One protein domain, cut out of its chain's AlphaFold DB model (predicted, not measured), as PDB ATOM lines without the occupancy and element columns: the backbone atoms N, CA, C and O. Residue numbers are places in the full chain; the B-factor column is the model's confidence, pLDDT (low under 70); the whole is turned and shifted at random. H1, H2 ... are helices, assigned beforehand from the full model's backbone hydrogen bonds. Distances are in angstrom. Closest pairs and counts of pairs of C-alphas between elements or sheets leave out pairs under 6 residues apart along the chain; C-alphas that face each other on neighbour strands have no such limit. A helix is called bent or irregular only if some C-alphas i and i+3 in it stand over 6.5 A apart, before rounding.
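AT A GLANCE: This is residues 257 to 350 of the 951 residues of the protein "DCL3A protein" of Symbiodinium sp. CCMP2592 (UniProt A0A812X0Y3). Four helical rods stand side by side, alternating in direction, as an elongated up-and-down bundle: H1, then the two arms of the long helix H2, which folds back on itself, then H3. In cross-section the rods go round in the order H1, H2a, H2b, H3, with H2a and H3 at opposite corners; the ring is loose at H3, which meets H1 and H2b through few C-alphas. The printed part has 94 residues with three named helices in the order H1, H2, H3 and no named strand; its class is all helix. It is compact, with a radius of gyration of the C-alphas of 13.3 A, and spans 42 by 24 by 19 A.

HOW THE PARTS SIT: Start with H1, residues 257 to 276, and go on to H2, residues 284 to 325, assigned as one helix by its hydrogen bonds but bent: C-alphas 304 and 307 are 9.5 A apart. Its arms are H2a, residues 284 to 304, and H2b, residues 307 to 325. H1 and H2a form a helical hairpin; they touch, at a shallow tilt of 17 degrees, opposite ways, and their closest C-alphas, those of Cys 266 and Glu 299, are 6.5 A apart. H2a touches H2b with its residues 294 to 302 alone, at a shallow tilt of 16 degrees, opposite ways; the closest C-alphas are those of Phe 302 and Trp 310, at 4.6 A. H1 and H2b run the same way and are close but not clearly touching, with the C-alphas of Arg 262 and Phe 307 closest at 7.3 A. Next look at H3, residues 330 to 345: it forms a helical hairpin with H2b and only just touches it, with 3 pairs of C-alphas within 8 A, the closest being Leu 311 and Trp 343 at 7.6 A. H3 also only just touches H1, with 3 such pairs, through residue 272 of H1 and residues 335 to 339 of H3; the C-alphas of Leu 272 and Val 336 are closest at 7.5 A. H2a and H3 are apart. H1, H2b and H3 make a bundle, helices set lengthwise together. In H1 every O i to N i+4 pair is within hydrogen-bond range; the counts are 15 of 17 in H2a, 12 of 15 in H2b and 9 of 12 in H3.

IN THESE COORDINATES: Find C-alpha 257 at (172.203, 126.693, 144.430); from there H1 runs 29.0 A to C-alpha 276. H2a runs 29.9 A from C-alpha 284 at (161.626, 148.017, 118.484) to C-alpha 304. H2b covers 25.4 A, has a kink of 32 degrees near residue 314, and is irregular, with C-alphas 316 and 319 at 6.55 A. H3 covers 24.1 A to C-alpha 345 at (171.605, 143.402, 147.684) and is irregular, with C-alphas 331 and 334 at 7.2 A.

THE WHOLE: The two C-alphas farthest apart, those of Ser 281 and Asn 350, are 43.6 A from each other. The printed part has no cut; the link from H1 to H2 is short, and the link from H2 to H3 is tight. Mean pLDDT of the printed part is 78.5; look for values under 70 in residues 276 to 289 and 324 to 333.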
ATOM      1  N   GLU A 257     172.366 125.321 143.985       88.75
ATOM      2  CA  GLU A 257     172.203 126.693 144.430       88.75
ATOM      3  C   GLU A 257     172.740 127.678 143.387       88.75
ATOM      4  O   GLU A 257     172.037 128.627 143.047       88.75
ATOM      5  N   PHE A 258     173.920 127.413 142.813       89.69
ATOM      6  CA  PHE A 258     174.478 128.198 141.706       89.69
ATOM      7  C   PHE A 258     173.542 128.187 140.491       89.69
ATOM      8  O   PHE A 258     173.225 129.234 139.931       89.69
ATOM      9  N   ARG A 259     173.038 127.006 140.105       89.94
ATOM     10  CA  ARG A 259     172.104 126.867 138.975       89.94
ATOM     11  C   ARG A 259     170.780 127.580 139.234       89.94
ATOM     12  O   ARG A 259     170.264 128.232 138.332       89.94
ATOM     13  N   SER A 260     170.240 127.490 140.451       91.25
ATOM     14  CA  SER A 260     169.030 128.223 140.842       91.25
ATOM     15  C   SER A 260     169.240 129.737 140.866       91.25
ATOM     16  O   SER A 260     168.338 130.473 140.474       91.25
ATOM     17  N   LEU A 261     170.411 130.209 141.302       91.50
ATOM     18  CA  LEU A 261     170.758 131.628 141.267       91.50
ATOM     19  C   LEU A 261     170.875 132.126 139.824       91.50
ATOM     20  O   LEU A 261     170.253 133.130 139.493       91.50
ATOM     21  N   ARG A 262     171.585 131.389 138.957       92.62
ATOM     22  CA  ARG A 262     171.677 131.695 137.521       92.62
ATOM     23  C   ARG A 262     170.294 131.820 136.896       92.62
ATOM     24  O   ARG A 262     170.002 132.831 136.275       92.62
ATOM     25  N   GLN A 263     169.453 130.801 137.096       92.31
ATOM     26  CA  GLN A 263     168.090 130.757 136.568       92.31
ATOM     27  C   GLN A 263     167.317 132.022 136.963       92.31
ATOM     28  O   GLN A 263     166.778 132.696 136.095       92.31
ATOM     29  N   ARG A 264     167.340 132.383 138.252       91.00
ATOM     30  CA  ARG A 264     166.657 133.575 138.764       91.00
ATOM     31  C   ARG A 264     167.188 134.866 138.139       91.00
ATOM     32  O   ARG A 264     166.397 135.678 137.685       91.00
ATOM     33  N   CYS A 265     168.507 135.057 138.106       90.81
ATOM     34  CA  CYS A 265     169.116 136.267 137.549       90.81
ATOM     35  C   CYS A 265     168.824 136.424 136.049       90.81
ATOM     36  O   CYS A 265     168.551 137.530 135.588       90.81
ATOM     37  N   CYS A 266     168.859 135.326 135.289       89.38
ATOM     38  CA  CYS A 266     168.505 135.326 133.872       89.38
ATOM     39  C   CYS A 266     167.019 135.650 133.656       89.38
ATOM     40  O   CYS A 266     166.721 136.497 132.821       89.38
ATOM     41  N   GLU A 267     166.111 135.036 134.425       90.00
ATOM     42  CA  GLU A 267     164.665 135.303 134.352       90.00
ATOM     43  C   GLU A 267     164.333 136.758 134.717       90.00
ATOM     44  O   GLU A 267     163.592 137.416 133.996       90.00
ATOM     45  N   GLU A 268     164.924 137.299 135.787       89.31
ATOM     46  CA  GLU A 268     164.716 138.695 136.196       89.31
ATOM     47  C   GLU A 268     165.236 139.692 135.149       89.31
ATOM     48  O   GLU A 268     164.583 140.700 134.872       89.31
ATOM     49  N   LEU A 269     166.402 139.421 134.551       87.88
ATOM     50  CA  LEU A 269     166.949 140.251 133.478       87.88
ATOM     51  C   LEU A 269     166.083 140.181 132.218       87.88
ATOM     52  O   LEU A 269     165.839 141.209 131.584       87.88
ATOM     53  N   GLU A 270     165.623 138.987 131.853       86.38
ATOM     54  CA  GLU A 270     164.728 138.792 130.719       86.38
ATOM     55  C   GLU A 270     163.399 139.521 130.942       86.38
ATOM     56  O   GLU A 270     162.982 140.282 130.073       86.38
ATOM     57  N   ASP A 271     162.779 139.380 132.115       84.19
ATOM     58  CA  ASP A 271     161.546 140.084 132.478       84.19
ATOM     59  C   ASP A 271     161.722 141.607 132.416       84.19
ATOM     60  O   ASP A 271     160.858 142.314 131.879       84.19
ATOM     61  N   LEU A 272     162.854 142.116 132.922       80.56
ATOM     62  CA  LEU A 272     163.200 143.532 132.848       80.56
ATOM     63  C   LEU A 272     163.276 143.980 131.386       80.56
ATOM     64  O   LEU A 272     162.560 144.898 130.993       80.56
ATOM     65  N   LEU A 273     164.092 143.317 130.564       79.50
ATOM     66  CA  LEU A 273     164.297 143.683 129.159       79.50
ATOM     67  C   LEU A 273     163.011 143.539 128.332       79.50
ATOM     68  O   LEU A 273     162.697 144.422 127.534       79.50
ATOM     69  N   GLN A 274     162.215 142.494 128.571       76.25
ATOM     70  CA  GLN A 274     160.925 142.296 127.915       76.25
ATOM     71  C   GLN A 274     159.914 143.385 128.278       76.25
ATOM     72  O   GLN A 274     159.115 143.783 127.427       76.25
ATOM     73  N   ALA A 275     159.925 143.892 129.517       72.69
ATOM     74  CA  ALA A 275     159.058 144.997 129.921       72.69
ATOM     75  C   ALA A 275     159.344 146.282 129.122       72.69
ATOM     76  O   ALA A 275     158.402 147.028 128.842       72.69
ATOM     77  N   TYR A 276     160.592 146.501 128.690       68.00
ATOM     78  CA  TYR A 276     160.976 147.629 127.830       68.00
ATOM     79  C   TYR A 276     160.582 147.444 126.351       68.00
ATOM     80  O   TYR A 276     160.403 148.439 125.647       68.00
ATOM     81  N   THR A 277     160.392 146.206 125.874       64.75
ATOM     82  CA  THR A 277     160.125 145.892 124.451       64.75
ATOM     83  C   THR A 277     158.652 145.688 124.083       64.75
ATOM     84  O   THR A 277     158.372 145.238 122.979       64.75
ATOM     85  N   ARG A 278     157.691 145.961 124.976       56.62
ATOM     86  CA  ARG A 278     156.267 145.583 124.790       56.62
ATOM     87  C   ARG A 278     155.497 146.284 123.655       56.62
ATOM     88  O   ARG A 278     154.333 145.948 123.459       56.62
ATOM     89  N   ASP A 279     156.100 147.215 122.919       56.56
ATOM     90  CA  ASP A 279     155.484 147.772 121.706       56.56
ATOM     91  C   ASP A 279     155.882 146.933 120.485       56.56
ATOM     92  O   ASP A 279     156.957 147.109 119.911       56.56
ATOM     93  N   ASP A 280     154.993 146.023 120.077       51.00
ATOM     94  CA  ASP A 280     155.174 145.143 118.908       51.00
ATOM     95  C   ASP A 280     155.057 145.893 117.559       51.00
ATOM     96  O   ASP A 280     155.264 145.309 116.495       51.00
ATOM     97  N   SER A 281     154.721 147.188 117.568       48.72
ATOM     98  CA  SER A 281     154.457 147.989 116.367       48.72
ATOM     99  C   SER A 281     155.423 149.168 116.225       48.72
ATOM    100  O   SER A 281     155.027 150.327 116.337       48.72
ATOM    101  N   GLY A 282     156.702 148.882 115.972       50.31
ATOM    102  CA  GLY A 282     157.708 149.900 115.661       50.31
ATOM    103  C   GLY A 282     159.105 149.320 115.398       50.31
ATOM    104  O   GLY A 282     159.272 148.102 115.469       50.31
ATOM    105  N   PRO A 283     160.133 150.164 115.167       48.75
ATOM    106  CA  PRO A 283     161.551 149.763 115.028       48.75
ATOM    107  C   PRO A 283     162.130 148.995 116.243       48.75
ATOM    108  O   PRO A 283     163.277 148.561 116.256       48.75
ATOM    109  N   LEU A 284     161.317 148.773 117.276       47.53
ATOM    110  CA  LEU A 284     161.626 148.017 118.484       47.53
ATOM    111  C   LEU A 284     161.667 146.489 118.274       47.53
ATOM    112  O   LEU A 284     162.250 145.794 119.105       47.53
ATOM    113  N   TRP A 285     161.123 145.938 117.179       48.53
ATOM    114  CA  TRP A 285     161.248 144.496 116.889       48.53
ATOM    115  C   TRP A 285     162.708 144.088 116.604       48.53
ATOM    116  O   TRP A 285     163.152 143.025 117.044       48.53
ATOM    117  N   GLU A 286     163.483 144.959 115.948       51.19
ATOM    118  CA  GLU A 286     164.925 144.780 115.704       51.19
ATOM    119  C   GLU A 286     165.713 144.830 117.020       51.19
ATOM    120  O   GLU A 286     166.684 144.094 117.215       51.19
ATOM    121  N   CYS A 287     165.222 145.611 117.992       59.19
ATOM    122  CA  CYS A 287     165.776 145.653 119.343       59.19
ATOM    123  C   CYS A 287     165.610 144.323 120.093       59.19
ATOM    124  O   CYS A 287     166.414 144.041 120.981       59.19
ATOM    125  N   ARG A 288     164.622 143.488 119.742       64.81
ATOM    126  CA  ARG A 288     164.385 142.210 120.427       64.81
ATOM    127  C   ARG A 288     165.463 141.170 120.126       64.81
ATOM    128  O   ARG A 288     165.978 140.570 121.058       64.81
ATOM    129  N   GLN A 289     165.891 141.038 118.867       67.00
ATOM    130  CA  GLN A 289     167.022 140.159 118.517       67.00
ATOM    131  C   GLN A 289     168.324 140.602 119.195       67.00
ATOM    132  O   GLN A 289     169.149 139.781 119.595       67.00
ATOM    133  N   ASP A 290     168.515 141.912 119.324       70.38
ATOM    134  CA  ASP A 290     169.650 142.489 120.034       70.38
ATOM    135  C   ASP A 290     169.602 142.213 121.544       70.38
ATOM    136  O   ASP A 290     170.648 142.001 122.156       70.38
ATOM    137  N   ILE A 291     168.408 142.210 122.136       74.25
ATOM    138  CA  ILE A 291     168.172 141.877 123.544       74.25
ATOM    139  C   ILE A 291     168.415 140.396 123.806       74.25
ATOM    140  O   ILE A 291     169.149 140.081 124.737       74.25
ATOM    141  N   ASP A 292     167.904 139.509 122.952       80.56
ATOM    142  CA  ASP A 292     168.140 138.068 123.072       80.56
ATOM    143  C   ASP A 292     169.651 137.772 123.056       80.56
ATOM    144  O   ASP A 292     170.167 137.075 123.928       80.56
ATOM    145  N   ARG A 293     170.409 138.421 122.156       83.06
ATOM    146  CA  ARG A 293     171.883 138.327 122.132       83.06
ATOM    147  C   ARG A 293     172.548 138.855 123.406       83.06
ATOM    148  O   ARG A 293     173.585 138.332 123.810       83.06
ATOM    149  N   LEU A 294     172.024 139.921 124.017       83.00
ATOM    150  CA  LEU A 294     172.558 140.450 125.279       83.00
ATOM    151  C   LEU A 294     172.269 139.506 126.450       83.00
ATOM    152  O   LEU A 294     173.146 139.323 127.293       83.00
ATOM    153  N   ILE A 295     171.091 138.879 126.478       86.44
ATOM    154  CA  ILE A 295     170.720 137.868 127.476       86.44
ATOM    155  C   ILE A 295     171.622 136.640 127.342       86.44
ATOM    156  O   ILE A 295     172.204 136.214 128.338       86.44
ATOM    157  N   GLU A 296     171.825 136.128 126.124       89.62
ATOM    158  CA  GLU A 296     172.743 135.009 125.860       89.62
ATOM    159  C   GLU A 296     174.165 135.314 126.357       89.62
ATOM    160  O   GLU A 296     174.811 134.483 127.002       89.62
ATOM    161  N   LYS A 297     174.658 136.532 126.103       90.50
ATOM    162  CA  LYS A 297     175.965 136.976 126.604       90.50
ATOM    163  C   LYS A 297     176.004 137.112 128.125       90.50
ATOM    164  O   LYS A 297     177.014 136.760 128.729       90.50
ATOM    165  N   ALA A 298     174.931 137.590 128.751       91.25
ATOM    166  CA  ALA A 298     174.848 137.667 130.203       91.25
ATOM    167  C   ALA A 298     174.875 136.266 130.822       91.25
ATOM    168  O   ALA A 298     175.672 136.008 131.721       91.25
ATOM    169  N   GLU A 299     174.073 135.332 130.308       92.81
ATOM    170  CA  GLU A 299     174.089 133.943 130.773       92.81
ATOM    171  C   GLU A 299     175.484 133.321 130.622       92.81
ATOM    172  O   GLU A 299     175.974 132.655 131.539       92.81
ATOM    173  N   ARG A 300     176.173 133.591 129.507       92.06
ATOM    174  CA  ARG A 300     177.569 133.188 129.318       92.06
ATOM    175  C   ARG A 300     178.488 133.784 130.388       92.06
ATOM    176  O   ARG A 300     179.213 133.019 131.016       92.06
ATOM    177  N   ALA A 301     178.424 135.091 130.648       92.12
ATOM    178  CA  ALA A 301     179.221 135.737 131.694       92.12
ATOM    179  C   ALA A 301     178.961 135.116 133.079       92.12
ATOM    180  O   ALA A 301     179.900 134.917 133.852       92.12
ATOM    181  N   PHE A 302     177.713 134.727 133.365       94.19
ATOM    182  CA  PHE A 302     177.362 133.996 134.584       94.19
ATOM    183  C   PHE A 302     178.010 132.611 134.622       94.19
ATOM    184  O   PHE A 302     178.592 132.221 135.630       94.19
ATOM    185  N   ASN A 303     177.940 131.843 133.536       92.31
ATOM    186  CA  ASN A 303     178.548 130.513 133.494       92.31
ATOM    187  C   ASN A 303     180.082 130.581 133.591       92.31
ATOM    188  O   ASN A 303     180.689 129.721 134.226       92.31
ATOM    189  N   GLN A 304     180.697 131.617 133.015       92.06
ATOM    190  CA  GLN A 304     182.144 131.803 133.029       92.06
ATOM    191  C   GLN A 304     182.647 132.310 134.379       92.06
ATOM    192  O   GLN A 304     183.515 131.675 134.962       92.06
ATOM    193  N   ALA A 305     182.106 133.404 134.913       92.88
ATOM    194  CA  ALA A 305     182.644 134.084 136.098       92.88
ATOM    195  C   ALA A 305     181.685 134.095 137.306       92.88
ATOM    196  O   ALA A 305     182.018 134.605 138.373       92.88
ATOM    197  N   GLY A 306     180.490 133.525 137.182       93.50
ATOM    198  CA  GLY A 306     179.488 133.509 138.245       93.50
ATOM    199  C   GLY A 306     178.712 134.820 138.386       93.50
ATOM    200  O   GLY A 306     178.720 135.681 137.503       93.50
ATOM    201  N   PHE A 307     178.024 134.976 139.519       94.12
ATOM    202  CA  PHE A 307     177.095 136.078 139.780       94.12
ATOM    203  C   PHE A 307     177.745 137.460 139.646       94.12
ATOM    204  O   PHE A 307     177.169 138.359 139.042       94.12
ATOM    205  N   TYR A 308     178.954 137.642 140.181       92.06
ATOM    206  CA  TYR A 308     179.619 138.947 140.148       92.06
ATOM    207  C   TYR A 308     180.152 139.305 138.757       92.06
ATOM    208  O   TYR A 308     180.094 140.473 138.375       92.06
ATOM    209  N   GLY A 309     180.586 138.315 137.971       92.12
ATOM    210  CA  GLY A 309     180.952 138.535 136.573       92.12
ATOM    211  C   GLY A 309     179.737 138.872 135.713       92.12
ATOM    212  O   GLY A 309     179.782 139.811 134.922       92.12
ATOM    213  N   TRP A 310     178.619 138.177 135.935       94.75
ATOM    214  CA  TRP A 310     177.332 138.529 135.337       94.75
ATOM    215  C   TRP A 310     176.901 139.953 135.693       94.75
ATOM    216  O   TRP A 310     176.561 140.726 134.803       94.75
ATOM    217  N   LEU A 311     176.967 140.331 136.971       92.25
ATOM    218  CA  LEU A 311     176.574 141.662 137.429       92.25
ATOM    219  C   LEU A 311     177.442 142.754 136.789       92.25
ATOM    220  O   LEU A 311     176.913 143.751 136.301       92.25
ATOM    221  N   ALA A 312     178.761 142.541 136.726       90.56
ATOM    222  CA  ALA A 312     179.684 143.442 136.039       90.56
ATOM    223  C   ALA A 312     179.343 143.575 134.545       90.56
ATOM    224  O   ALA A 312     179.305 144.688 134.013       90.56
ATOM    225  N   PHE A 313     179.033 142.466 133.868       91.19
ATOM    226  CA  PHE A 313     178.610 142.477 132.470       91.19
ATOM    227  C   PHE A 313     177.296 143.248 132.270       91.19
ATOM    228  O   PHE A 313     177.220 144.131 131.414       91.19
ATOM    229  N   VAL A 314     176.274 142.970 133.082       90.31
ATOM    230  CA  VAL A 314     174.969 143.645 133.009       90.31
ATOM    231  C   VAL A 314     175.138 145.152 133.191       90.31
ATOM    232  O   VAL A 314     174.694 145.922 132.335       90.31
ATOM    233  N   LYS A 315     175.848 145.580 134.241       87.69
ATOM    234  CA  LYS A 315     176.058 147.000 134.558       87.69
ATOM    235  C   LYS A 315     176.838 147.759 133.492       87.69
ATOM    236  O   LYS A 315     176.557 148.925 133.249       87.69
ATOM    237  N   THR A 316     177.805 147.117 132.842       84.44
ATOM    238  CA  THR A 316     178.695 147.805 131.892       84.44
ATOM    239  C   THR A 316     178.276 147.677 130.434       84.44
ATOM    240  O   THR A 316     178.608 148.549 129.631       84.44
ATOM    241  N   LYS A 317     177.564 146.609 130.063       83.56
ATOM    242  CA  LYS A 317     177.207 146.320 128.665       83.56
ATOM    243  C   LYS A 317     175.715 146.410 128.393       83.56
ATOM    244  O   LYS A 317     175.340 146.854 127.309       83.56
ATOM    245  N   ILE A 318     174.871 146.000 129.340       83.94
ATOM    246  CA  ILE A 318     173.419 145.969 129.137       83.94
ATOM    247  C   ILE A 318     172.784 147.280 129.580       83.94
ATOM    248  O   ILE A 318     172.185 147.960 128.750       83.94
ATOM    249  N   LEU A 319     172.937 147.672 130.848       81.62
ATOM    250  CA  LEU A 319     172.251 148.851 131.388       81.62
ATOM    251  C   LEU A 319     172.563 150.146 130.615       81.62
ATOM    252  O   LEU A 319     171.620 150.875 130.315       81.62
ATOM    253  N   PRO A 320     173.811 150.430 130.183       78.75
ATOM    254  CA  PRO A 320     174.094 151.619 129.383       78.75
ATOM    255  C   PRO A 320     173.431 151.564 128.002       78.75
ATOM    256  O   PRO A 320     172.917 152.572 127.526       78.75
ATOM    257  N   ALA A 321     173.384 150.383 127.375       74.06
ATOM    258  CA  ALA A 321     172.722 150.198 126.085       74.06
ATOM    259  C   ALA A 321     171.200 150.367 126.194       74.06
ATOM    260  O   ALA A 321     170.580 150.940 125.299       74.06
ATOM    261  N   VAL A 322     170.608 149.905 127.300       72.81
ATOM    262  CA  VAL A 322     169.200 150.143 127.639       72.81
ATOM    263  C   VAL A 322     168.975 151.643 127.867       72.81
ATOM    264  O   VAL A 322     168.116 152.238 127.224       72.81
ATOM    265  N   HIS A 323     169.784 152.301 128.697       73.50
ATOM    266  CA  HIS A 323     169.635 153.733 128.973       73.50
ATOM    267  C   HIS A 323     169.758 154.619 127.727       73.50
ATOM    268  O   HIS A 323     168.967 155.551 127.580       73.50
ATOM    269  N   GLU A 324     170.710 154.339 126.829       68.81
ATOM    270  CA  GLU A 324     170.896 155.132 125.608       68.81
ATOM    271  C   GLU A 324     169.746 154.926 124.617       68.81
ATOM    272  O   GLU A 324     169.214 155.891 124.074       68.81
ATOM    273  N   ARG A 325     169.307 153.678 124.409       65.50
ATOM    274  CA  ARG A 325     168.222 153.372 123.460       65.50
ATOM    275  C   ARG A 325     166.849 153.824 123.943       65.50
ATOM    276  O   ARG A 325     165.990 154.130 123.125       65.50
ATOM    277  N   PHE A 326     166.635 153.872 125.255       62.75
ATOM    278  CA  PHE A 326     165.343 154.214 125.855       62.75
ATOM    279  C   PHE A 326     165.350 155.594 126.528       62.75
ATOM    280  O   PHE A 326     164.538 155.860 127.415       62.75
ATOM    281  N   ARG A 327     166.246 156.489 126.080       57.16
ATOM    282  CA  ARG A 327     166.487 157.834 126.635       57.16
ATOM    283  C   ARG A 327     165.222 158.694 126.764       57.16
ATOM    284  O   ARG A 327     165.164 159.530 127.659       57.16
ATOM    285  N   GLU A 328     164.213 158.444 125.929       53.78
ATOM    286  CA  GLU A 328     162.932 159.169 125.882       53.78
ATOM    287  C   GLU A 328     161.853 158.626 126.848       53.78
ATOM    288  O   GLU A 328     160.863 159.307 127.110       53.78
ATOM    289  N   LYS A 329     162.034 157.431 127.438       58.88
ATOM    290  CA  LYS A 329     161.095 156.815 128.402       58.88
ATOM    291  C   LYS A 329     161.570 157.005 129.848       58.88
ATOM    292  O   LYS A 329     161.829 156.051 130.579       58.88
ATOM    293  N   GLU A 330     161.682 158.261 130.278       55.84
ATOM    294  CA  GLU A 330     162.187 158.644 131.611       55.84
ATOM    295  C   GLU A 330     161.409 157.989 132.776       55.84
ATOM    296  O   GLU A 330     161.988 157.676 133.817       55.84
ATOM    297  N   GLN A 331     160.123 157.680 132.567       58.34
ATOM    298  CA  GLN A 331     159.228 157.063 133.557       58.34
ATOM    299  C   GLN A 331     159.595 155.628 133.959       58.34
ATOM    300  O   GLN A 331     159.102 155.163 134.982       58.34
ATOM    301  N   ASP A 332     160.455 154.932 133.212       63.25
ATOM    302  CA  ASP A 332     160.843 153.550 133.516       63.25
ATOM    303  C   ASP A 332     162.252 153.438 134.126       63.25
ATOM    304  O   ASP A 332     162.653 152.343 134.516       63.25
ATOM    305  N   ARG A 333     163.014 154.535 134.278       67.94
ATOM    306  CA  ARG A 333     164.381 154.489 134.852       67.94
ATOM    307  C   ARG A 333     164.432 153.916 136.270       67.94
ATOM    308  O   ARG A 333     165.404 153.259 136.634       67.94
ATOM    309  N   TRP A 334     163.381 154.130 137.062       75.81
ATOM    310  CA  TRP A 334     163.301 153.612 138.429       75.81
ATOM    311  C   TRP A 334     163.266 152.080 138.483       75.81
ATOM    312  O   TRP A 334     163.753 151.526 139.458       75.81
ATOM    313  N   ARG A 335     162.751 151.389 137.452       73.75
ATOM    314  CA  ARG A 335     162.707 149.915 137.410       73.75
ATOM    315  C   ARG A 335     164.085 149.307 137.221       73.75
ATOM    316  O   ARG A 335     164.408 148.320 137.870       73.75
ATOM    317  N   VAL A 336     164.898 149.907 136.350       77.44
ATOM    318  CA  VAL A 336     166.308 149.520 136.196       77.44
ATOM    319  C   VAL A 336     167.063 149.785 137.493       77.44
ATOM    320  O   VAL A 336     167.761 148.894 137.959       77.44
ATOM    321  N   ALA A 337     166.869 150.951 138.115       80.25
ATOM    322  CA  ALA A 337     167.511 151.269 139.390       80.25
ATOM    323  C   ALA A 337     167.065 150.332 140.532       80.25
ATOM    324  O   ALA A 337     167.883 149.930 141.354       80.25
ATOM    325  N   GLU A 338     165.785 149.957 140.581       83.88
ATOM    326  CA  GLU A 338     165.251 149.006 141.561       83.88
ATOM    327  C   GLU A 338     165.816 147.598 141.342       83.88
ATOM    328  O   GLU A 338     166.264 146.969 142.299       83.88
ATOM    329  N   ALA A 339     165.849 147.119 140.093       82.44
ATOM    330  CA  ALA A 339     166.441 145.829 139.747       82.44
ATOM    331  C   ALA A 339     167.941 145.799 140.067       82.44
ATOM    332  O   ALA A 339     168.427 144.854 140.687       82.44
ATOM    333  N   GLU A 340     168.669 146.862 139.722       82.38
ATOM    334  CA  GLU A 340     170.089 147.003 140.034       82.38
ATOM    335  C   GLU A 340     170.340 146.973 141.548       82.38
ATOM    336  O   GLU A 340     171.174 146.197 142.017       82.38
ATOM    337  N   ALA A 341     169.567 147.738 142.326       85.75
ATOM    338  CA  ALA A 341     169.656 147.736 143.783       85.75
ATOM    339  C   ALA A 341     169.314 146.362 144.384       85.75
ATOM    340  O   ALA A 341     169.955 145.927 145.345       85.75
ATOM    341  N   ALA A 342     168.331 145.655 143.815       85.44
ATOM    342  CA  ALA A 342     167.979 144.302 144.227       85.44
ATOM    343  C   ALA A 342     169.126 143.314 143.958       85.44
ATOM    344  O   ALA A 342     169.471 142.522 144.840       85.44
ATOM    345  N   TRP A 343     169.767 143.389 142.788       88.31
ATOM    346  CA  TRP A 343     170.917 142.548 142.463       88.31
ATOM    347  C   TRP A 343     172.126 142.853 143.353       88.31
ATOM    348  O   TRP A 343     172.729 141.928 143.894       88.31
ATOM    349  N   ASP A 344     172.438 144.123 143.611       84.88
ATOM    350  CA  ASP A 344     173.516 144.500 144.535       84.88
ATOM    351  C   ASP A 344     173.272 144.005 145.972       84.88
ATOM    352  O   ASP A 344     174.219 143.690 146.706       84.88
ATOM    353  N   ALA A 345     172.002 143.898 146.372       86.12
ATOM    354  CA  ALA A 345     171.605 143.402 147.684       86.12
ATOM    355  C   ALA A 345     171.696 141.872 147.824       86.12
ATOM    356  O   ALA A 345     171.836 141.392 148.949       86.12
ATOM    357  N   LEU A 346     171.660 141.099 146.725       81.56
ATOM    358  CA  LEU A 346     171.650 139.627 146.778       81.56
ATOM    359  C   LEU A 346     172.883 139.034 147.477       81.56
ATOM    360  O   LEU A 346     172.769 137.932 148.012       81.56
ATOM    361  N   ARG A 347     174.030 139.742 147.459       78.88
ATOM    362  CA  ARG A 347     175.344 139.374 148.047       78.88
ATOM    363  C   ARG A 347     175.499 137.874 148.364       78.88
ATOM    364  O   ARG A 347     175.669 137.506 149.531       78.88
ATOM    365  N   PRO A 348     175.431 136.996 147.345       82.44
ATOM    366  CA  PRO A 348     175.547 135.565 147.565       82.44
ATOM    367  C   PRO A 348     176.931 135.238 148.131       82.44
ATOM    368  O   PRO A 348     177.927 135.885 147.789       82.44
ATOM    369  N   ALA A 349     176.993 134.224 148.998       78.12
ATOM    370  CA  ALA A 349     178.261 133.705 149.495       78.12
ATOM    371  C   ALA A 349     179.144 133.267 148.317       78.12
ATOM    372  O   ALA A 349     178.635 132.698 147.352       78.12
ATOM    373  N   ASN A 350     180.457 133.485 148.411       75.19
ATOM    374  CA  ASN A 350     181.412 133.187 147.335       75.19
ATOM    375  C   ASN A 350     181.293 131.745 146.805       75.19
ATOM    376  O   ASN A 350     181.280 131.549 145.596       75.19
TER     377      ASN A 350